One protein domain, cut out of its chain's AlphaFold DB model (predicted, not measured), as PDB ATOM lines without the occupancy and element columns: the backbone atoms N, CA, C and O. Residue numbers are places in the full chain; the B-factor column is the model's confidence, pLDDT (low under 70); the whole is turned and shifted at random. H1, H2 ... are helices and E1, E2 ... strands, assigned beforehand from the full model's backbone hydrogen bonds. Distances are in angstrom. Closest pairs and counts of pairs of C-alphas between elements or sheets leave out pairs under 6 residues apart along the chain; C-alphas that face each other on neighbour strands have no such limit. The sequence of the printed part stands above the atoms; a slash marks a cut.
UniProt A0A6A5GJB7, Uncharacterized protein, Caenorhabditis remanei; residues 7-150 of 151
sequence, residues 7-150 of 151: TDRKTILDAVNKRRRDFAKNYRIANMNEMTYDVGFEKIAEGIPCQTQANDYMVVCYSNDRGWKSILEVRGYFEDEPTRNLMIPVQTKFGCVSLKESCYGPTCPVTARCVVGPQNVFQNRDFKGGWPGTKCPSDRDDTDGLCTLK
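AT A GLANCE: This is residues 7 to 150 of the 151 residues of an uncharacterized protein of Caenorhabditis remanei (UniProt A0A6A5GJB7). A strongly twisted sheet of E1, E3 and E2 stands between H2 on one face and H3 and H4 on the other; long H1 runs from near E2 to a small separate hairpin, E4 and E5, at one end. The printed part has 144 residues, with four named helices and five named strands in the order H1 H2 E1 H3 H4 E2 E3 E4 E5, class mixed; both sheets are antiparallel. It is compact, radius of gyration of the C-alphas 14.8 A, spans 44 by 30 by 29 A.

IN THESE COORDINATES: Find C-alpha 7 at (60.221, -15.138, 94.688); H1 runs 30.0 A from there to residue 27. Next come H2, residues 39 to 47, E1, 58 to 62, H3, 67 to 73, and H4, 81 to 86. E2, residues 93 to 104, spans 25.8 A and bends by 102 degrees at residue 101; E3, 109 to 117, spans 23.2 A. E4, 140 to 143, precedes E5, 146 to 149, ending at (82.991, -14.553, 93.123).

HOW THE PARTS SIT: Look first at inner strand E3: N 60 of E1 and O 114 are 2.8 A apart, and in the hairpin E2 and E3, N 97 and O 113 are 2.9 A apart, within hydrogen-bond range. Three layers, helices on both faces of this sheet, have H1, H3 and H4 on one face and H2 on the other. E1, H3 H4, E2 form a split strand-helix-strand unit, two strands running the same way with E3 between them, its crossover right-handed. H2's height over the sheet is 6.3 A, the closest C-alphas to E2 being Glu 42 and Gly 95, 4.3 A; H4's is 7.7 A. H1 touches H3 with residues 12 to 16 alone, closest C-alphas Ala 15 and Leu 72, 6.3 A, at a steep tilt of 47 degrees. Toward E5, the closest C-alphas are Arg 21 and Leu 146, 6.0 A; in the hairpin E4 and E5, N 141 and O 148 are 2.9 A apart. H1 and H2 have every O i to N i+4 pair within hydrogen-bond range; H3 has 0 of 3 but 4 of 4 O i to N i+3 pairs, H4 0 of 2 but 2 of 3.

THE WHOLE: The farthest C-alphas, Glu 101 and Thr 134, are 44.4 A apart, and the printed part has no cut. The links H1 to H2 and E3 to E4 are long. Look for pLDDT under 70 at residues 51 to 55, 73 to 83 and 104 to 108.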
ATOM      1  N   THR A   7      60.326 -14.429  93.407       93.50
ATOM      2  CA  THR A   7      60.221 -15.138  94.688       93.50
ATOM      3  C   THR A   7      60.536 -16.621  94.531       93.50
ATOM      4  O   THR A   7      61.265 -17.184  95.350       93.50
ATOM      5  N   ASP A   8      60.024 -17.258  93.478       90.94
ATOM      6  CA  ASP A   8      60.318 -18.658  93.184       90.94
ATOM      7  C   ASP A   8      61.806 -18.850  92.882       90.94
ATOM      8  O   ASP A   8      62.440 -19.702  93.506       90.94
ATOM      9  N   ARG A   9      62.374 -18.010  92.000       94.31
ATOM     10  CA  ARG A   9      63.800 -18.001  91.618       94.31
ATOM     11  C   ARG A   9      64.720 -17.825  92.822       94.31
ATOM     12  O   ARG A   9      65.723 -18.525  92.950       94.31
ATOM     13  N   LYS A  10      64.372 -16.925  93.743       94.69
ATOM     14  CA  LYS A  10      65.130 -16.734  94.981       94.69
ATOM     15  C   LYS A  10      65.030 -17.953  95.898       94.69
ATOM     16  O   LYS A  10      66.040 -18.419  96.416       94.69
ATOM     17  N   THR A  11      63.826 -18.488  96.072       92.50
ATOM     18  CA  THR A  11      63.563 -19.607  96.988       92.50
ATOM     19  C   THR A  11      64.318 -20.871  96.567       92.50
ATOM     20  O   THR A  11      64.954 -21.523  97.396       92.50
ATOM     21  N   ILE A  12      64.291 -21.207  95.274       90.75
ATOM     22  CA  ILE A  12      65.050 -22.338  94.723       90.75
ATOM     23  C   ILE A  12      66.563 -22.106  94.812       90.75
ATOM     24  O   ILE A  12      67.289 -23.025  95.186       90.75
ATOM     25  N   LEU A  13      67.044 -20.894  94.515       94.62
ATOM     26  CA  LEU A  13      68.461 -20.544  94.609       94.62
ATOM     27  C   LEU A  13      68.994 -20.734  96.032       94.62
ATOM     28  O   LEU A  13      70.003 -21.417  96.228       94.62
ATOM     29  N   ASP A  14      68.282 -20.187  97.017       94.19
ATOM     30  CA  ASP A  14      68.647 -20.290  98.428       94.19
ATOM     31  C   ASP A  14      68.669 -21.765  98.878       94.19
ATOM     32  O   ASP A  14      69.609 -22.202  99.548       94.19
ATOM     33  N   ALA A  15      67.684 -22.567  98.454       90.75
ATOM     34  CA  ALA A  15      67.622 -23.995  98.767       90.75
ATOM     35  C   ALA A  15      68.773 -24.799  98.133       90.75
ATOM     36  O   ALA A  15      69.404 -25.618  98.811       90.75
ATOM     37  N   VAL A  16      69.081 -24.553  96.854       91.94
ATOM     38  CA  VAL A  16      70.177 -25.221  96.136       91.94
ATOM     39  C   VAL A  16      71.519 -24.884  96.779       91.94
ATOM     40  O   VAL A  16      72.286 -25.797  97.088       91.94
ATOM     41  N   ASN A  17      71.798 -23.605  97.043       95.38
ATOM     42  CA  ASN A  17      73.060 -23.198  97.658       95.38
ATOM     43  C   ASN A  17      73.188 -23.697  99.099       95.38
ATOM     44  O   ASN A  17      74.260 -24.173  99.481       95.38
ATOM     45  N   LYS A  18      72.099 -23.703  99.881       93.50
ATOM     46  CA  LYS A  18      72.101 -24.339 101.204       93.50
ATOM     47  C   LYS A  18      72.488 -25.817 101.103       93.50
ATOM     48  O   LYS A  18      73.368 -26.267 101.832       93.50
ATOM     49  N   ARG A  19      71.883 -26.570 100.180       90.75
ATOM     50  CA  ARG A  19      72.191 -27.996  99.999       90.75
ATOM     51  C   ARG A  19      73.625 -28.222  99.530       90.75
ATOM     52  O   ARG A  19      74.287 -29.111 100.053       90.75
ATOM     53  N   ARG A  20      74.121 -27.417  98.585       94.06
ATOM     54  CA  ARG A  20      75.512 -27.489  98.106       94.06
ATOM     55  C   ARG A  20      76.505 -27.251  99.237       94.06
ATOM     56  O   ARG A  20      77.485 -27.984  99.341       94.06
ATOM     57  N   ARG A  21      76.221 -26.291 100.121       95.75
ATOM     58  CA  ARG A  21      77.023 -26.026 101.319       95.75
ATOM     59  C   ARG A  21      77.021 -27.216 102.274       95.75
ATOM     60  O   ARG A  21      78.088 -27.681 102.671       95.75
ATOM     61  N   ASP A  22      75.837 -27.713 102.623       92.88
ATOM     62  CA  ASP A  22      75.681 -28.863 103.522       92.88
ATOM     63  C   ASP A  22      76.410 -30.090 102.945       92.88
ATOM     64  O   ASP A  22      77.141 -30.788 103.645       92.88
ATOM     65  N   PHE A  23      76.286 -30.308 101.635       91.38
ATOM     66  CA  PHE A  23      76.969 -31.372 100.915       91.38
ATOM     67  C   PHE A  23      78.496 -31.207 100.936       91.38
ATOM     68  O   PHE A  23      79.208 -32.149 101.282       91.38
ATOM     69  N   ALA A  24      79.018 -30.009 100.661       95.44
ATOM     70  CA  ALA A  24      80.453 -29.749 100.718       95.44
ATOM     71  C   ALA A  24      81.039 -30.023 102.110       95.44
ATOM     72  O   ALA A  24      82.084 -30.671 102.227       95.44
ATOM     73  N   LYS A  25      80.338 -29.593 103.166       95.81
ATOM     74  CA  LYS A  25      80.733 -29.808 104.564       95.81
ATOM     75  C   LYS A  25      80.705 -31.286 104.953       95.81
ATOM     76  O   LYS A  25      81.695 -31.782 105.491       95.81
ATOM     77  N   ASN A  26      79.624 -31.994 104.627       92.94
ATOM     78  CA  ASN A  26      79.438 -33.399 104.997       92.94
ATOM     79  C   ASN A  26      80.393 -34.346 104.254       92.94
ATOM     80  O   ASN A  26      80.856 -35.321 104.837       92.94
ATOM     81  N   TYR A  27      80.723 -34.045 102.994       92.69
ATOM     82  CA  TYR A  27      81.520 -34.925 102.127       92.69
ATOM     83  C   TYR A  27      82.940 -34.412 101.852       92.69
ATOM     84  O   TYR A  27      83.646 -34.981 101.023       92.69
ATOM     85  N   ARG A  28      83.387 -33.362 102.557       96.69
ATOM     86  CA  ARG A  28      84.748 -32.798 102.446       96.69
ATOM     87  C   ARG A  28      85.117 -32.398 101.014       96.69
ATOM     88  O   ARG A  28      86.142 -32.822 100.477       96.69
ATOM     89  N   ILE A  29      84.280 -31.564 100.403       97.38
ATOM     90  CA  ILE A  29      84.512 -31.039  99.053       97.38
ATOM     91  C   ILE A  29      85.023 -29.611  99.150       97.38
ATOM     92  O   ILE A  29      84.330 -28.719  99.628       97.38
ATOM     93  N   ALA A  30      86.235 -29.395  98.657       98.25
ATOM     94  CA  ALA A  30      86.978 -28.158  98.842       98.25
ATOM     95  C   ALA A  30      86.714 -27.080  97.779       98.25
ATOM     96  O   ALA A  30      87.147 -25.948  97.962       98.25
ATOM     97  N   ASN A  31      86.055 -27.419  96.666       98.25
ATOM     98  CA  ASN A  31      85.878 -26.541  95.499       98.25
ATOM     99  C   ASN A  31      84.409 -26.340  95.086       98.25
ATOM    100  O   ASN A  31      84.123 -26.179  93.899       98.25
ATOM    101  N   MET A  32      83.469 -26.427  96.027       97.94
ATOM    102  CA  MET A  32      82.041 -26.287  95.738       97.94
ATOM    103  C   MET A  32      81.697 -24.836  95.406       97.94
ATOM    104  O   MET A  32      81.690 -24.000  96.300       97.94
ATOM    105  N   ASN A  33      81.370 -24.524  94.155       98.31
ATOM    106  CA  ASN A  33      80.950 -23.170  93.800       98.31
ATOM    107  C   ASN A  33      79.560 -22.833  94.345       98.31
ATOM    108  O   ASN A  33      78.672 -23.687  94.413       98.31
ATOM    109  N   GLU A  34      79.356 -21.565  94.667       97.75
ATOM    110  CA  GLU A  34      78.017 -20.998  94.753       97.75
ATOM    111  C   GLU A  34      77.364 -20.984  93.361       97.75
ATOM    112  O   GLU A  34      78.013 -20.683  92.352       97.75
ATOM    113  N   MET A  35      76.076 -21.324  93.318       96.50
ATOM    114  CA  MET A  35      75.235 -21.195  92.135       96.50
ATOM    115  C   MET A  35      74.627 -19.798  92.063       96.50
ATOM    116  O   MET A  35      74.260 -19.228  93.085       96.50
ATOM    117  N   THR A  36      74.402 -19.311  90.849       96.94
ATOM    118  CA  THR A  36      73.527 -18.176  90.556       96.94
ATOM    119  C   THR A  36      72.350 -18.635  89.708       96.94
ATOM    120  O   THR A  36      72.481 -19.546  88.886       96.94
ATOM    121  N   TYR A  37      71.210 -17.975  89.870       96.00
ATOM    122  CA  TYR A  37      70.061 -18.194  89.006       96.00
ATOM    123  C   TYR A  37      70.234 -17.420  87.686       96.00
ATOM    124  O   TYR A  37      70.566 -16.236  87.716       96.00
ATOM    125  N   ASP A  38      70.032 -18.066  86.536       96.00
ATOM    126  CA  ASP A  38      70.273 -17.486  85.209       96.00
ATOM    127  C   ASP A  38      69.010 -17.577  84.328       96.00
ATOM    128  O   ASP A  38      68.556 -18.656  83.950       96.00
ATOM    129  N   VAL A  39      68.435 -16.420  83.985       94.31
ATOM    130  CA  VAL A  39      67.228 -16.314  83.136       94.31
ATOM    131  C   VAL A  39      67.512 -16.736  81.686       94.31
ATOM    132  O   VAL A  39      66.618 -17.180  80.970       94.31
ATOM    133  N   GLY A  40      68.763 -16.646  81.229       93.56
ATOM    134  CA  GLY A  40      69.166 -17.231  79.952       93.56
ATOM    135  C   GLY A  40      69.032 -18.752  79.982       93.56
ATOM    136  O   GLY A  40      68.520 -19.343  79.034       93.56
ATOM    137  N   PHE A  41      69.406 -19.381  81.097       93.38
ATOM    138  CA  PHE A  41      69.247 -20.822  81.294       93.38
ATOM    139  C   PHE A  41      67.778 -21.222  81.431       93.38
ATOM    140  O   PHE A  41      67.423 -22.294  80.949       93.38
ATOM    141  N   GLU A  42      66.913 -20.370  81.998       91.81
ATOM    142  CA  GLU A  42      65.458 -20.573  81.909       91.81
ATOM    143  C   GLU A  42      65.019 -20.649  80.448       91.81
ATOM    144  O   GLU A  42      64.421 -21.639  80.058       91.81
ATOM    145  N   LYS A  43      65.385 -19.672  79.610       89.75
ATOM    146  CA  LYS A  43      65.010 -19.654  78.185       89.75
ATOM    147  C   LYS A  43      65.565 -20.844  77.400       89.75
ATOM    148  O   LYS A  43      64.897 -21.368  76.512       89.75
ATOM    149  N   ILE A  44      66.769 -21.308  77.729       89.44
ATOM    150  CA  ILE A  44      67.298 -22.561  77.170       89.44
ATOM    151  C   ILE A  44      66.414 -23.724  77.633       89.44
ATOM    152  O   ILE A  44      65.952 -24.512  76.809       89.44
ATOM    153  N   ALA A  45      66.106 -23.793  78.929       87.62
ATOM    154  CA  ALA A  45      65.173 -24.765  79.479       87.62
ATOM    155  C   ALA A  45      63.769 -24.627  78.877       87.62
ATOM    156  O   ALA A  45      63.039 -25.595  78.883       87.62
ATOM    157  N   GLU A  46      63.347 -23.500  78.325       86.25
ATOM    158  CA  GLU A  46      62.085 -23.378  77.588       86.25
ATOM    159  C   GLU A  46      62.173 -24.035  76.206       86.25
ATOM    160  O   GLU A  46      61.274 -24.778  75.812       86.25
ATOM    161  N   GLY A  47      63.285 -23.818  75.499       82.94
ATOM    162  CA  GLY A  47      63.477 -24.232  74.108       82.94
ATOM    163  C   GLY A  47      63.893 -25.690  73.877       82.94
ATOM    164  O   GLY A  47      63.819 -26.157  72.741       82.94
ATOM    165  N   ILE A  48      64.333 -26.430  74.902       79.25
ATOM    166  CA  ILE A  48      64.733 -27.840  74.723       79.25
ATOM    167  C   ILE A  48      63.494 -28.674  74.295       79.25
ATOM    168  O   ILE A  48      62.408 -28.519  74.853       79.25
ATOM    169  N   PRO A  49      63.580 -29.596  73.324       75.00
ATOM    170  CA  PRO A  49      62.499 -30.550  73.058       75.00
ATOM    171  C   PRO A  49      62.215 -31.439  74.277       75.00
ATOM    172  O   PRO A  49      62.866 -31.327  75.308       75.00
ATOM    173  N   CYS A  50      61.283 -32.379  74.204       71.75
ATOM    174  CA  CYS A  50      60.994 -33.290  75.323       71.75
ATOM    175  C   CYS A  50      62.031 -34.410  75.476       71.75
ATOM    176  O   CYS A  50      61.711 -35.586  75.586       71.75
ATOM    177  N   GLN A  51      63.301 -34.024  75.446       62.91
ATOM    178  CA  GLN A  51      64.470 -34.869  75.585       62.91
ATOM    179  C   GLN A  51      65.079 -34.667  76.973       62.91
ATOM    180  O   GLN A  51      65.018 -33.584  77.556       62.91
ATOM    181  N   THR A  52      65.666 -35.733  77.508       57.47
ATOM    182  CA  THR A  52      66.245 -35.786  78.859       57.47
ATOM    183  C   THR A  52      67.723 -35.396  78.897       57.47
ATOM    184  O   THR A  52      68.339 -35.464  79.955       57.47
ATOM    185  N   GLN A  53      68.308 -35.001  77.764       57.38
ATOM    186  CA  GLN A  53      69.717 -34.632  77.656       57.38
ATOM    187  C   GLN A  53      69.908 -33.576  76.562       57.38
ATOM    188  O   GLN A  53      69.251 -33.638  75.523       57.38
ATOM    189  N   ALA A  54      70.799 -32.613  76.803       61.44
ATOM    190  CA  ALA A  54      71.243 -31.623  75.825       61.44
ATOM    191  C   ALA A  54      72.757 -31.769  75.601       61.44
ATOM    192  O   ALA A  54      73.466 -32.265  76.476       61.44
ATOM    193  N   ASN A  55      73.257 -31.345  74.438       67.56
ATOM    194  CA  ASN A  55      74.682 -31.476  74.109       67.56
ATOM    195  C   ASN A  55      75.562 -30.568  74.978       67.56
ATOM    196  O   ASN A  55      76.617 -30.992  75.439       67.56
ATOM    197  N   ASP A  56      75.113 -29.340  75.234       78.38
ATOM    198  CA  ASP A  56      75.954 -28.296  75.835       78.38
ATOM    199  C   ASP A  56      75.716 -28.107  77.337       78.38
ATOM    200  O   ASP A  56      76.485 -27.416  78.004       78.38
ATOM    201  N   TYR A  57      74.676 -28.737  77.893       80.06
ATOM    202  CA  TYR A  57      74.262 -28.535  79.281       80.06
ATOM    203  C   TYR A  57      73.671 -29.795  79.901       80.06
ATOM    204  O   TYR A  57      73.089 -30.640  79.217       80.06
ATOM    205  N   MET A  58      73.739 -29.876  81.229       83.56
ATOM    206  CA  MET A  58      72.970 -30.871  81.969       83.56
ATOM    207  C   MET A  58      71.513 -30.444  82.089       83.56
ATOM    208  O   MET A  58      71.216 -29.281  82.366       83.56
ATOM    209  N   VAL A  59      70.610 -31.413  81.938       82.38
ATOM    210  CA  VAL A  59      69.173 -31.232  82.142       82.38
ATOM    211  C   VAL A  59      68.750 -32.021  83.376       82.38
ATOM    212  O   VAL A  59      69.167 -33.159  83.582       82.38
ATOM    213  N   VAL A  60      67.925 -31.400  84.209       80.75
ATOM    214  CA  VAL A  60      67.318 -32.008  85.392       80.75
ATOM    215  C   VAL A  60      65.815 -32.026  85.176       80.75
ATOM    216  O   VAL A  60      65.224 -30.959  85.054       80.75
ATOM    217  N   CYS A  61      65.199 -33.206  85.108       78.62
ATOM    218  CA  CYS A  61      63.766 -33.352  84.845       78.62
ATOM    219  C   CYS A  61      62.989 -33.727  86.110       78.62
ATOM    220  O   CYS A  61      63.453 -34.521  86.928       78.62
ATOM    221  N   TYR A  62      61.767 -33.210  86.214       77.44
ATOM    222  CA  TYR A  62      60.799 -33.552  87.251       77.44
ATOM    223  C   TYR A  62      59.517 -34.045  86.594       77.44
ATOM    224  O   TYR A  62      59.037 -33.431  85.643       77.44
ATOM    225  N   SER A  63      58.975 -35.150  87.104       73.06
ATOM    226  CA  SER A  63      57.804 -35.831  86.537       73.06
ATOM    227  C   SER A  63      56.555 -35.774  87.410       73.06
ATOM    228  O   SER A  63      55.575 -36.456  87.133       73.06
ATOM    229  N   ASN A  64      56.600 -35.009  88.499       71.69
ATOM    230  CA  ASN A  64      55.501 -34.894  89.450       71.69
ATOM    231  C   ASN A  64      54.792 -33.539  89.312       71.69
ATOM    232  O   ASN A  64      55.366 -32.572  88.810       71.69
ATOM    233  N   ASP A  65      53.570 -33.441  89.827       72.50
ATOM    234  CA  ASP A  65      52.756 -32.218  89.737       72.50
ATOM    235  C   ASP A  65      53.349 -31.029  90.515       72.50
ATOM    236  O   ASP A  65      52.918 -29.887  90.355       72.50
ATOM    237  N   ARG A  66      54.370 -31.271  91.349       73.81
ATOM    238  CA  ARG A  66      55.104 -30.230  92.082       73.81
ATOM    239  C   ARG A  66      56.215 -29.592  91.240       73.81
ATOM    240  O   ARG A  66      56.687 -28.509  91.586       73.81
ATOM    241  N   GLY A  67      56.625 -30.218  90.136       79.44
ATOM    242  CA  GLY A  67      57.631 -29.690  89.214       79.44
ATOM    243  C   GLY A  67      58.956 -29.366  89.913       79.44
ATOM    244  O   GLY A  67      59.447 -30.149  90.732       79.44
ATOM    245  N   TRP A  68      59.517 -28.184  89.634       78.50
ATOM    246  CA  TRP A  68      60.773 -27.718  90.239       78.50
ATOM    247  C   TRP A  68      60.682 -27.547  91.765       78.50
ATOM    248  O   TRP A  68      61.706 -27.629  92.441       78.50
ATOM    249  N   LYS A  69      59.478 -27.383  92.346       80.94
ATOM    250  CA  LYS A  69      59.306 -27.265  93.809       80.94
ATOM    251  C   LYS A  69      59.760 -28.522  94.546       80.94
ATOM    252  O   LYS A  69      60.098 -28.443  95.723       80.94
ATOM    253  N   SER A  70      59.864 -29.651  93.842       77.62
ATOM    254  CA  SER A  70      60.471 -30.883  94.356       77.62
ATOM    255  C   SER A  70      61.874 -30.660  94.922       77.62
ATOM    256  O   SER A  70      62.237 -31.319  95.889       77.62
ATOM    257  N   ILE A  71      62.641 -29.701  94.383       76.25
ATOM    258  CA  ILE A  71      63.985 -29.335  94.868       76.25
ATOM    259  C   ILE A  71      63.972 -28.949  96.350       76.25
ATOM    260  O   ILE A  71      64.919 -29.258  97.071       76.25
ATOM    261  N   LEU A  72      62.894 -28.310  96.812       77.06
ATOM    262  CA  LEU A  72      62.743 -27.868  98.200       77.06
ATOM    263  C   LEU A  72      62.532 -29.041  99.164       77.06
ATOM    264  O   LEU A  72      62.814 -28.932 100.355       77.06
ATOM    265  N   GLU A  73      62.022 -30.160  98.653       69.81
ATOM    266  CA  GLU A  73      61.592 -31.294  99.460       69.81
ATOM    267  C   GLU A  73      62.586 -32.446  99.494       69.81
ATOM    268  O   GLU A  73      62.427 -33.328 100.337       69.81
ATOM    269  N   VAL A  74      63.577 -32.483  98.594       61.44
ATOM    270  CA  VAL A  74      64.504 -33.615  98.509       61.44
ATOM    271  C   VAL A  74      65.251 -33.747  99.845       61.44
ATOM    272  O   VAL A  74      66.225 -33.050 100.121       61.44
ATOM    273  N   ARG A  75      64.784 -34.646 100.710       53.91
ATOM    274  CA  ARG A  75      65.404 -34.979 101.990       53.91
ATOM    275  C   ARG A  75      66.331 -36.159 101.763       53.91
ATOM    276  O   ARG A  75      65.900 -37.302 101.777       53.91
ATOM    277  N   GLY A  76      67.613 -35.865 101.602       49.84
ATOM    278  CA  GLY A  76      68.646 -36.889 101.629       49.84
ATOM    279  C   GLY A  76      69.023 -37.474 100.270       49.84
ATOM    280  O   GLY A  76      68.236 -37.534  99.336       49.84
ATOM    281  N   TYR A  77      70.291 -37.869 100.265       49.66
ATOM    282  CA  TYR A  77      71.077 -38.625  99.302       49.66
ATOM    283  C   TYR A  77      71.301 -38.072  97.895       49.66
ATOM    284  O   TYR A  77      70.482 -37.426  97.261       49.66
ATOM    285  N   PHE A  78      72.532 -38.335  97.473       50.97
ATOM    286  CA  PHE A  78      73.171 -38.030  96.202       50.97
ATOM    287  C   PHE A  78      72.742 -38.996  95.084       50.97
ATOM    288  O   PHE A  78      73.376 -39.048  94.032       50.97
ATOM    289  N   GLU A  79      71.735 -39.826  95.365       48.91
ATOM    290  CA  GLU A  79      71.387 -41.016  94.589       48.91
ATOM    291  C   GLU A  79      70.251 -40.770  93.594       48.91
ATOM    292  O   GLU A  79      70.103 -41.546  92.652       48.91
ATOM    293  N   ASP A  80      69.486 -39.679  93.728       56.53
ATOM    294  CA  ASP A  80      68.615 -39.250  92.642       56.53
ATOM    295  C   ASP A  80      69.461 -38.532  91.572       56.53
ATOM    296  O   ASP A  80      69.903 -37.391  91.715       56.53
ATOM    297  N   GLU A  81      69.693 -39.231  90.455       57.19
ATOM    298  CA  GLU A  81      70.327 -38.709  89.227       57.19
ATOM    299  C   GLU A  81      69.969 -37.233  88.909       57.19
ATOM    300  O   GLU A  81      70.879 -36.458  88.602       57.19
ATOM    301  N   PRO A  82      68.705 -36.773  89.073       59.41
ATOM    302  CA  PRO A  82      68.333 -35.378  88.851       59.41
ATOM    303  C   PRO A  82      69.068 -34.370  89.755       59.41
ATOM    304  O   PRO A  82      69.527 -33.337  89.263       59.41
ATOM    305  N   THR A  83      69.217 -34.618  91.065       67.06
ATOM    306  CA  THR A  83      69.883 -33.627  91.937       67.06
ATOM    307  C   THR A  83      71.396 -33.697  91.854       67.06
ATOM    308  O   THR A  83      72.059 -32.685  92.087       67.06
ATOM    309  N   ARG A  84      71.957 -34.836  91.438       75.38
ATOM    310  CA  ARG A  84      73.402 -35.004  91.252       75.38
ATOM    311  C   ARG A  84      73.993 -33.938  90.329       75.38
ATOM    312  O   ARG A  84      75.029 -33.364  90.660       75.38
ATOM    313  N   ASN A  85      73.300 -33.599  89.240       85.38
ATOM    314  CA  ASN A  85      73.737 -32.570  88.287       85.38
ATOM    315  C   ASN A  85      73.837 -31.180  88.929       85.38
ATOM    316  O   ASN A  85      74.784 -30.442  88.657       85.38
ATOM    317  N   LEU A  86      72.917 -30.841  89.840       87.69
ATOM    318  CA  LEU A  86      72.952 -29.593  90.612       87.69
ATOM    319  C   LEU A  86      74.058 -29.575  91.669       87.69
ATOM    320  O   LEU A  86      74.400 -28.499  92.152       87.69
ATOM    321  N   MET A  87      74.595 -30.729  92.065       89.94
ATOM    322  CA  MET A  87      75.582 -30.853  93.143       89.94
ATOM    323  C   MET A  87      77.025 -31.000  92.642       89.94
ATOM    324  O   MET A  87      77.948 -31.120  93.449       89.94
ATOM    325  N   ILE A  88      77.252 -30.971  91.326       92.94
ATOM    326  CA  ILE A  88      78.605 -30.982  90.764       92.94
ATOM    327  C   ILE A  88      79.327 -29.676  91.165       92.94
ATOM    328  O   ILE A  88      78.801 -28.586  90.903       92.94
ATOM    329  N   PRO A  89      80.528 -29.740  91.778       95.81
ATOM    330  CA  PRO A  89      81.179 -28.575  92.387       95.81
ATOM    331  C   PRO A  89      81.467 -27.440  91.415       95.81
ATOM    332  O   PRO A  89      81.334 -26.272  91.770       95.81
ATOM    333  N   VAL A  90      81.811 -27.781  90.174       95.25
ATOM    334  CA  VAL A  90      82.171 -26.811  89.136       95.25
ATOM    335  C   VAL A  90      80.967 -26.102  88.510       95.25
ATOM    336  O   VAL A  90      81.166 -25.088  87.846       95.25
ATOM    337  N   GLN A  91      79.735 -26.573  88.744       95.19
ATOM    338  CA  GLN A  91      78.538 -25.853  88.302       95.19
ATOM    339  C   GLN A  91      78.444 -24.506  89.009       95.19
ATOM    340  O   GLN A  91      78.770 -24.397  90.189       95.19
ATOM    341  N   THR A  92      78.010 -23.486  88.277       96.06
ATOM    342  CA  THR A  92      77.890 -22.109  88.783       96.06
ATOM    343  C   THR A  92      76.549 -21.481  88.449       96.06
ATOM    344  O   THR A  92      76.204 -20.459  89.029       96.06
ATOM    345  N   LYS A  93      75.781 -22.066  87.523       95.88
ATOM    346  CA  LYS A  93      74.535 -21.482  87.034       95.88
ATOM    347  C   LYS A  93      73.467 -22.525  86.794       95.88
ATOM    348  O   LYS A  93      73.766 -23.644  86.368       95.88
ATOM    349  N   PHE A  94      72.225 -22.135  87.039       95.00
ATOM    350  CA  PHE A  94      71.069 -22.914  86.633       95.00
ATOM    351  C   PHE A  94      69.860 -22.021  86.354       95.00
ATOM    352  O   PHE A  94      69.794 -20.889  86.828       95.00
ATOM    353  N   GLY A  95      68.896 -22.553  85.610       93.50
ATOM    354  CA  GLY A  95      67.595 -21.927  85.376       93.50
ATOM    355  C   GLY A  95      66.544 -22.998  85.117       93.50
ATOM    356  O   GLY A  95      66.864 -24.042  84.547       93.50
ATOM    357  N   CYS A  96      65.316 -22.776  85.578       90.38
ATOM    358  CA  CYS A  96      64.249 -23.771  85.558       90.38
ATOM    359  C   CYS A  96      62.988 -23.256  84.859       90.38
ATOM    360  O   CYS A  96      62.722 -22.060  84.811       90.38
ATOM    361  N   VAL A  97      62.183 -24.183  84.344       88.62
ATOM    362  CA  VAL A  97      60.860 -23.900  83.781       88.62
ATOM    363  C   VAL A  97      59.858 -24.966  84.211       88.62
ATOM    364  O   VAL A  97      60.181 -26.156  84.275       88.62
ATOM    365  N   SER A  98      58.616 -24.543  84.448       85.81
ATOM    366  CA  SER A  98      57.455 -25.434  84.497       85.81
ATOM    367  C   SER A  98      56.768 -25.495  83.132       85.81
ATOM    368  O   SER A  98      56.417 -24.472  82.527       85.81
ATOM    369  N   LEU A  99      56.543 -26.704  82.635       79.88
ATOM    370  CA  LEU A  99      55.865 -26.928  81.365       79.88
ATOM    371  C   LEU A  99      54.349 -26.756  81.558       79.88
ATOM    372  O   LEU A  99      53.801 -27.103  82.599       79.88
ATOM    373  N   LYS A 100      53.670 -26.150  80.570       73.19
ATOM    374  CA  LYS A 100      52.193 -26.010  80.601       73.19
ATOM    375  C   LYS A 100      51.517 -27.354  80.337       73.19
ATOM    376  O   LYS A 100      50.486 -27.644  80.924       73.19
ATOM    377  N   GLU A 101      52.117 -28.136  79.451       72.62
ATOM    378  CA  GLU A 101      51.706 -29.489  79.122       72.62
ATOM    379  C   GLU A 101      52.875 -30.405  79.446       72.62
ATOM    380  O   GLU A 101      54.016 -30.124  79.062       72.62
ATOM    381  N   SER A 102      52.591 -31.473  80.187       72.50
ATOM    382  CA  SER A 102      53.561 -32.529  80.435       72.50
ATOM    383  C   SER A 102      54.006 -33.094  79.098       72.50
ATOM    384  O   SER A 102      53.177 -33.307  78.214       72.50
ATOM    385  N   CYS A 103      55.286 -33.406  78.952       73.69
ATOM    386  CA  CYS A 103      55.727 -34.081  77.746       73.69
ATOM    387  C   CYS A 103      56.505 -35.351  78.028       73.69
ATOM    388  O   CYS A 103      57.232 -35.446  79.009       73.69
ATOM    389  N   TYR A 104      56.312 -36.356  77.183       67.69
ATOM    390  CA  TYR A 104      56.887 -37.676  77.385       67.69
ATOM    391  C   TYR A 104      58.335 -37.685  76.904       67.69
ATOM    392  O   TYR A 104      58.599 -37.709  75.702       67.69
ATOM    393  N   GLY A 105      59.267 -37.652  77.855       62.00
ATOM    394  CA  GLY A 105      60.644 -38.041  77.590       62.00
ATOM    395  C   GLY A 105      60.762 -39.559  77.407       62.00
ATOM    396  O   GLY A 105      59.796 -40.285  77.655       62.00
ATOM    397  N   PRO A 106      61.949 -40.071  77.032       57.31
ATOM    398  CA  PRO A 106      62.179 -41.504  76.821       57.31
ATOM    399  C   PRO A 106      61.842 -42.389  78.033       57.31
ATOM    400  O   PRO A 106      61.672 -43.594  77.878       57.31
ATOM    401  N   THR A 107      61.765 -41.809  79.236       55.78
ATOM    402  CA  THR A 107      61.591 -42.537  80.500       55.78
ATOM    403  C   THR A 107      60.465 -42.018  81.405       55.78
ATOM    404  O   THR A 107      60.002 -42.781  82.249       55.78
ATOM    405  N   CYS A 108      59.982 -40.774  81.260       54.66
ATOM    406  CA  CYS A 108      58.890 -40.241  82.091       54.66
ATOM    407  C   CYS A 108      58.229 -38.972  81.508       54.66
ATOM    408  O   CYS A 108      58.852 -38.258  80.714       54.66
ATOM    409  N   PRO A 109      56.975 -38.659  81.903       70.06
ATOM    410  CA  PRO A 109      56.392 -37.343  81.664       70.06
ATOM    411  C   PRO A 109      57.208 -36.278  82.403       70.06
ATOM    412  O   PRO A 109      57.478 -36.421  83.586       70.06
ATOM    413  N   VAL A 110      57.598 -35.208  81.720       76.38
ATOM    414  CA  VAL A 110      58.314 -34.062  82.283       76.38
ATOM    415  C   VAL A 110      57.300 -32.950  82.512       76.38
ATOM    416  O   VAL A 110      56.651 -32.508  81.569       76.38
ATOM    417  N   THR A 111      57.153 -32.506  83.757       79.88
ATOM    418  CA  THR A 111      56.288 -31.384  84.168       79.88
ATOM    419  C   THR A 111      57.102 -30.120  84.442       79.88
ATOM    420  O   THR A 111      56.603 -29.005  84.301       79.88
ATOM    421  N   ALA A 112      58.381 -30.273  84.788       84.56
ATOM    422  CA  ALA A 112      59.339 -29.184  84.913       84.56
ATOM    423  C   ALA A 112      60.752 -29.670  84.600       84.56
ATOM    424  O   ALA A 112      61.061 -30.856  84.745       84.56
ATOM    425  N   ARG A 113      61.631 -28.743  84.222       85.25
ATOM    426  CA  ARG A 113      63.054 -29.037  84.059       85.25
ATOM    427  C   ARG A 113      63.941 -27.851  84.379       85.25
ATOM    428  O   ARG A 113      63.505 -26.708  84.272       85.25
ATOM    429  N   CYS A 114      65.190 -28.140  84.714       88.19
ATOM    430  CA  CYS A 114      66.239 -27.149  84.887       88.19
ATOM    431  C   CYS A 114      67.418 -27.442  83.965       88.19
ATOM    432  O   CYS A 114      67.747 -28.601  83.718       88.19
ATOM    433  N   VAL A 115      68.069 -26.385  83.499       90.75
ATOM    434  CA  VAL A 115      69.360 -26.433  82.811       90.75
ATOM    435  C   VAL A 115      70.437 -26.041  83.810       90.75
ATOM    436  O   VAL A 115      70.245 -25.098  84.576       90.75
ATOM    437  N   VAL A 116      71.554 -26.769  83.820       91.75
ATOM    438  CA  VAL A 116      72.666 -26.578  84.762       91.75
ATOM    439  C   VAL A 116      73.985 -26.540  83.998       91.75
ATOM    440  O   VAL A 116      74.189 -27.315  83.063       91.75
ATOM    441  N   GLY A 117      74.882 -25.638  84.394       92.19
ATOM    442  CA  GLY A 117      76.146 -25.422  83.699       92.19
ATOM    443  C   GLY A 117      77.221 -24.737  84.550       92.19
ATOM    444  O   GLY A 117      76.946 -24.238  85.653       92.19
ATOM    445  N   PRO A 118      78.474 -24.736  84.058       91.69
ATOM    446  CA  PRO A 118      78.856 -24.999  82.664       91.69
ATOM    447  C   PRO A 118      79.119 -26.466  82.278       91.69
ATOM    448  O   PRO A 118      79.285 -26.728  81.093       91.69
ATOM    449  N   GLN A 119      79.190 -27.421  83.212       89.31
ATOM    450  CA  GLN A 119      79.450 -28.814  82.829       89.31
ATOM    451  C   GLN A 119      78.211 -29.492  82.252       89.31
ATOM    452  O   GLN A 119      77.115 -29.368  82.798       89.31
ATOM    453  N   ASN A 120      78.435 -30.290  81.210       86.81
ATOM    454  CA  ASN A 120      77.438 -31.122  80.535       86.81
ATOM    455  C   ASN A 120      77.614 -32.631  80.803       86.81
ATOM    456  O   ASN A 120      76.718 -33.416  80.509       86.81
ATOM    457  N   VAL A 121      78.743 -33.046  81.393       84.44
ATOM    458  CA  VAL A 121      79.047 -34.446  81.731       84.44
ATOM    459  C   VAL A 121      79.511 -34.555  83.178       84.44
ATOM    460  O   VAL A 121      80.344 -33.772  83.629       84.44
ATOM    461  N   PHE A 122      78.984 -35.539  83.912       84.56
ATOM    462  CA  PHE A 122      79.445 -35.822  85.266       84.56
ATOM    463  C   PHE A 122      80.853 -36.415  85.211       84.56
ATOM    464  O   PHE A 122      81.076 -37.441  84.564       84.56
ATOM    465  N   GLN A 123      81.801 -35.817  85.929       89.06
ATOM    466  CA  GLN A 123      83.159 -36.338  86.012       89.06
ATOM    467  C   GLN A 123      83.626 -36.356  87.466       89.06
ATOM    468  O   GLN A 123      83.620 -35.340  88.154       89.06
ATOM    469  N   ASN A 124      84.121 -37.506  87.935       88.25
ATOM    470  CA  ASN A 124      84.648 -37.635  89.302       88.25
ATOM    471  C   ASN A 124      85.751 -36.604  89.609       88.25
ATOM    472  O   ASN A 124      85.867 -36.141  90.740       88.25
ATOM    473  N   ARG A 125      86.535 -36.201  88.598       91.12
ATOM    474  CA  ARG A 125      87.600 -35.194  88.738       91.12
ATOM    475  C   ARG A 125      87.100 -33.788  89.089       91.12
ATOM    476  O   ARG A 125      87.902 -32.972  89.535       91.12
ATOM    477  N   ASP A 126      85.809 -33.507  88.916       93.62
ATOM    478  CA  ASP A 126      85.213 -32.227  89.311       93.62
ATOM    479  C   ASP A 126      85.151 -32.070  90.844       93.62
ATOM    480  O   ASP A 126      85.034 -30.952  91.354       93.62
ATOM    481  N   PHE A 127      85.274 -33.175  91.589       95.00
ATOM    482  CA  PHE A 127      85.214 -33.223  93.047       95.00
ATOM    483  C   PHE A 127      86.618 -33.204  93.645       95.00
ATOM    484  O   PHE A 127      87.326 -34.212  93.669       95.00
ATOM    485  N   LYS A 128      87.034 -32.049  94.174       97.44
ATOM    486  CA  LYS A 128      88.315 -31.931  94.877       97.44
ATOM    487  C   LYS A 128      88.103 -32.162  96.367       97.44
ATOM    488  O   LYS A 128      87.490 -31.341  97.044       97.44
ATOM    489  N   GLY A 129      88.672 -33.247  96.890       96.88
ATOM    490  CA  GLY A 129      88.664 -33.525  98.327       96.88
ATOM    491  C   GLY A 129      89.461 -32.490  99.131       96.88
ATOM    492  O   GLY A 129      90.518 -32.022  98.682       96.88
ATOM    493  N   GLY A 130      88.962 -32.149 100.318       97.31
ATOM    494  CA  GLY A 130      89.618 -31.269 101.287       97.31
ATOM    495  C   GLY A 130      88.624 -30.538 102.191       97.31
ATOM    496  O   GLY A 130      87.424 -30.803 102.174       97.31
ATOM    497  N   TRP A 131      89.121 -29.597 102.993       97.94
ATOM    498  CA  TRP A 131      88.239 -28.729 103.772       97.94
ATOM    499  C   TRP A 131      87.441 -27.820 102.822       97.94
ATOM    500  O   TRP A 131      88.037 -27.300 101.873       97.94
ATOM    501  N   PRO A 132      86.124 -27.638 103.034       98.38
ATOM    502  CA  PRO A 132      85.309 -26.736 102.220       98.38
ATOM    503  C   PRO A 132      85.967 -25.367 102.046       98.38
ATOM    504  O   PRO A 132      86.606 -24.880 102.974       98.38
ATOM    505  N   GLY A 133      85.884 -24.799 100.842       97.75
ATOM    506  CA  GLY A 133      86.487 -23.502 100.513       97.75
ATOM    507  C   GLY A 133      87.996 -23.510 100.219       97.75
ATOM    508  O   GLY A 133      88.497 -22.640  99.514       97.75
ATOM    509  N   THR A 134      88.754 -24.518 100.669       98.12
ATOM    510  CA  THR A 134      90.233 -24.495 100.551       98.12
ATOM    511  C   THR A 134      90.786 -24.676  99.138       98.12
ATOM    512  O   THR A 134      91.976 -24.473  98.911       98.12
ATOM    513  N   LYS A 135      89.953 -25.085  98.175       98.25
ATOM    514  CA  LYS A 135      90.338 -25.266  96.767       98.25
ATOM    515  C   LYS A 135      89.426 -24.481  95.832       98.25
ATOM    516  O   LYS A 135      89.162 -24.939  94.712       98.25
ATOM    517  N   CYS A 136      88.944 -23.325  96.285       98.12
ATOM    518  CA  CYS A 136      88.225 -22.409  95.418       98.12
ATOM    519  C   CYS A 136      89.079 -21.975  94.215       98.12
ATOM    520  O   CYS A 136      90.309 -21.904  94.318       98.12
ATOM    521  N   PRO A 137      88.448 -21.740  93.051       96.12
ATOM    522  CA  PRO A 137      89.098 -21.093  91.916       96.12
ATOM    523  C   PRO A 137      89.749 -19.758  92.306       96.12
ATOM    524  O   PRO A 137      89.329 -19.114  93.260       96.12
ATOM    525  N   SER A 138      90.772 -19.325  91.568       96.00
ATOM    526  CA  SER A 138      91.559 -18.128  91.911       96.00
ATOM    527  C   SER A 138      90.758 -16.822  91.904       96.00
ATOM    528  O   SER A 138      91.134 -15.870  92.586       96.00
ATOM    529  N   ASP A 139      89.677 -16.769  91.131       95.88
ATOM    530  CA  ASP A 139      88.723 -15.661  91.017       95.88
ATOM    531  C   ASP A 139      87.614 -15.708  92.085       95.88
ATOM    532  O   ASP A 139      86.688 -14.897  92.052       95.88
ATOM    533  N   ARG A 140      87.691 -16.653  93.029       97.44
ATOM    534  CA  ARG A 140      86.665 -16.900  94.039       97.44
ATOM    535  C   ARG A 140      87.241 -16.971  95.445       97.44
ATOM    536  O   ARG A 140      88.372 -17.419  95.629       97.44
ATOM    537  N   ASP A 141      86.437 -16.566  96.418       97.62
ATOM    538  CA  ASP A 141      86.740 -16.671  97.844       97.62
ATOM    539  C   ASP A 141      85.840 -17.707  98.523       97.62
ATOM    540  O   ASP A 141      84.757 -18.044  98.040       97.62
ATOM    541  N   ASP A 142      86.306 -18.228  99.657       97.44
ATOM    542  CA  ASP A 142      85.487 -19.066 100.528       97.44
ATOM    543  C   ASP A 142      84.465 -18.212 101.288       97.44
ATOM    544  O   ASP A 142      84.812 -17.278 102.008       97.44
ATOM    545  N   THR A 143      83.192 -18.571 101.160       97.31
ATOM    546  CA  THR A 143      82.084 -18.052 101.960       97.31
ATOM    547  C   THR A 143      81.325 -19.224 102.575       97.31
ATOM    548  O   THR A 143      80.417 -19.805 101.975       97.31
ATOM    549  N   ASP A 144      81.698 -19.571 103.806       96.44
ATOM    550  CA  ASP A 144      81.075 -20.639 104.595       96.44
ATOM    551  C   ASP A 144      81.064 -22.012 103.884       96.44
ATOM    552  O   ASP A 144      80.087 -22.766 103.937       96.44
ATOM    553  N   GLY A 145      82.161 -22.348 103.201       96.44
ATOM    554  CA  GLY A 145      82.361 -23.608 102.490       96.44
ATOM    555  C   GLY A 145      81.891 -23.618 101.034       96.44
ATOM    556  O   GLY A 145      81.963 -24.674 100.398       96.44
ATOM    557  N   LEU A 146      81.421 -22.483 100.507       98.12
ATOM    558  CA  LEU A 146      81.126 -22.280  99.088       98.12
ATOM    559  C   LEU A 146      82.101 -21.284  98.460       98.12
ATOM    560  O   LEU A 146      82.487 -20.312  99.094       98.12
ATOM    561  N   CYS A 147      82.436 -21.489  97.188       98.44
ATOM    562  CA  CYS A 147      83.276 -20.588  96.411       98.44
ATOM    563  C   CYS A 147      82.423 -19.529  95.709       98.44
ATOM    564  O   CYS A 147      81.727 -19.831  94.729       98.44
ATOM    565  N   THR A 148      82.497 -18.294  96.191       97.62
ATOM    566  CA  THR A 148      81.760 -17.125  95.690       97.62
ATOM    567  C   THR A 148      82.691 -16.233  94.875       97.62
ATOM    568  O   THR A 148      83.902 -16.265  95.070       97.62
ATOM    569  N   LEU A 149      82.164 -15.485  93.900       95.12
ATOM    570  CA  LEU A 149      82.991 -14.553  93.123       95.12
ATOM    571  C   LEU A 149      83.576 -13.475  94.039       95.12
ATOM    572  O   LEU A 149      82.877 -12.956  94.908       95.12
ATOM    573  N   LYS A 150      84.848 -13.138  93.816       93.00
ATOM    574  CA  LYS A 150      85.487 -12.000  94.478       93.00
ATOM    575  C   LYS A 150      84.757 -10.710  94.108       93.00
ATOM    576  O   LYS A 150      84.440 -10.506  92.936       93.00
TER     577      LYS A 150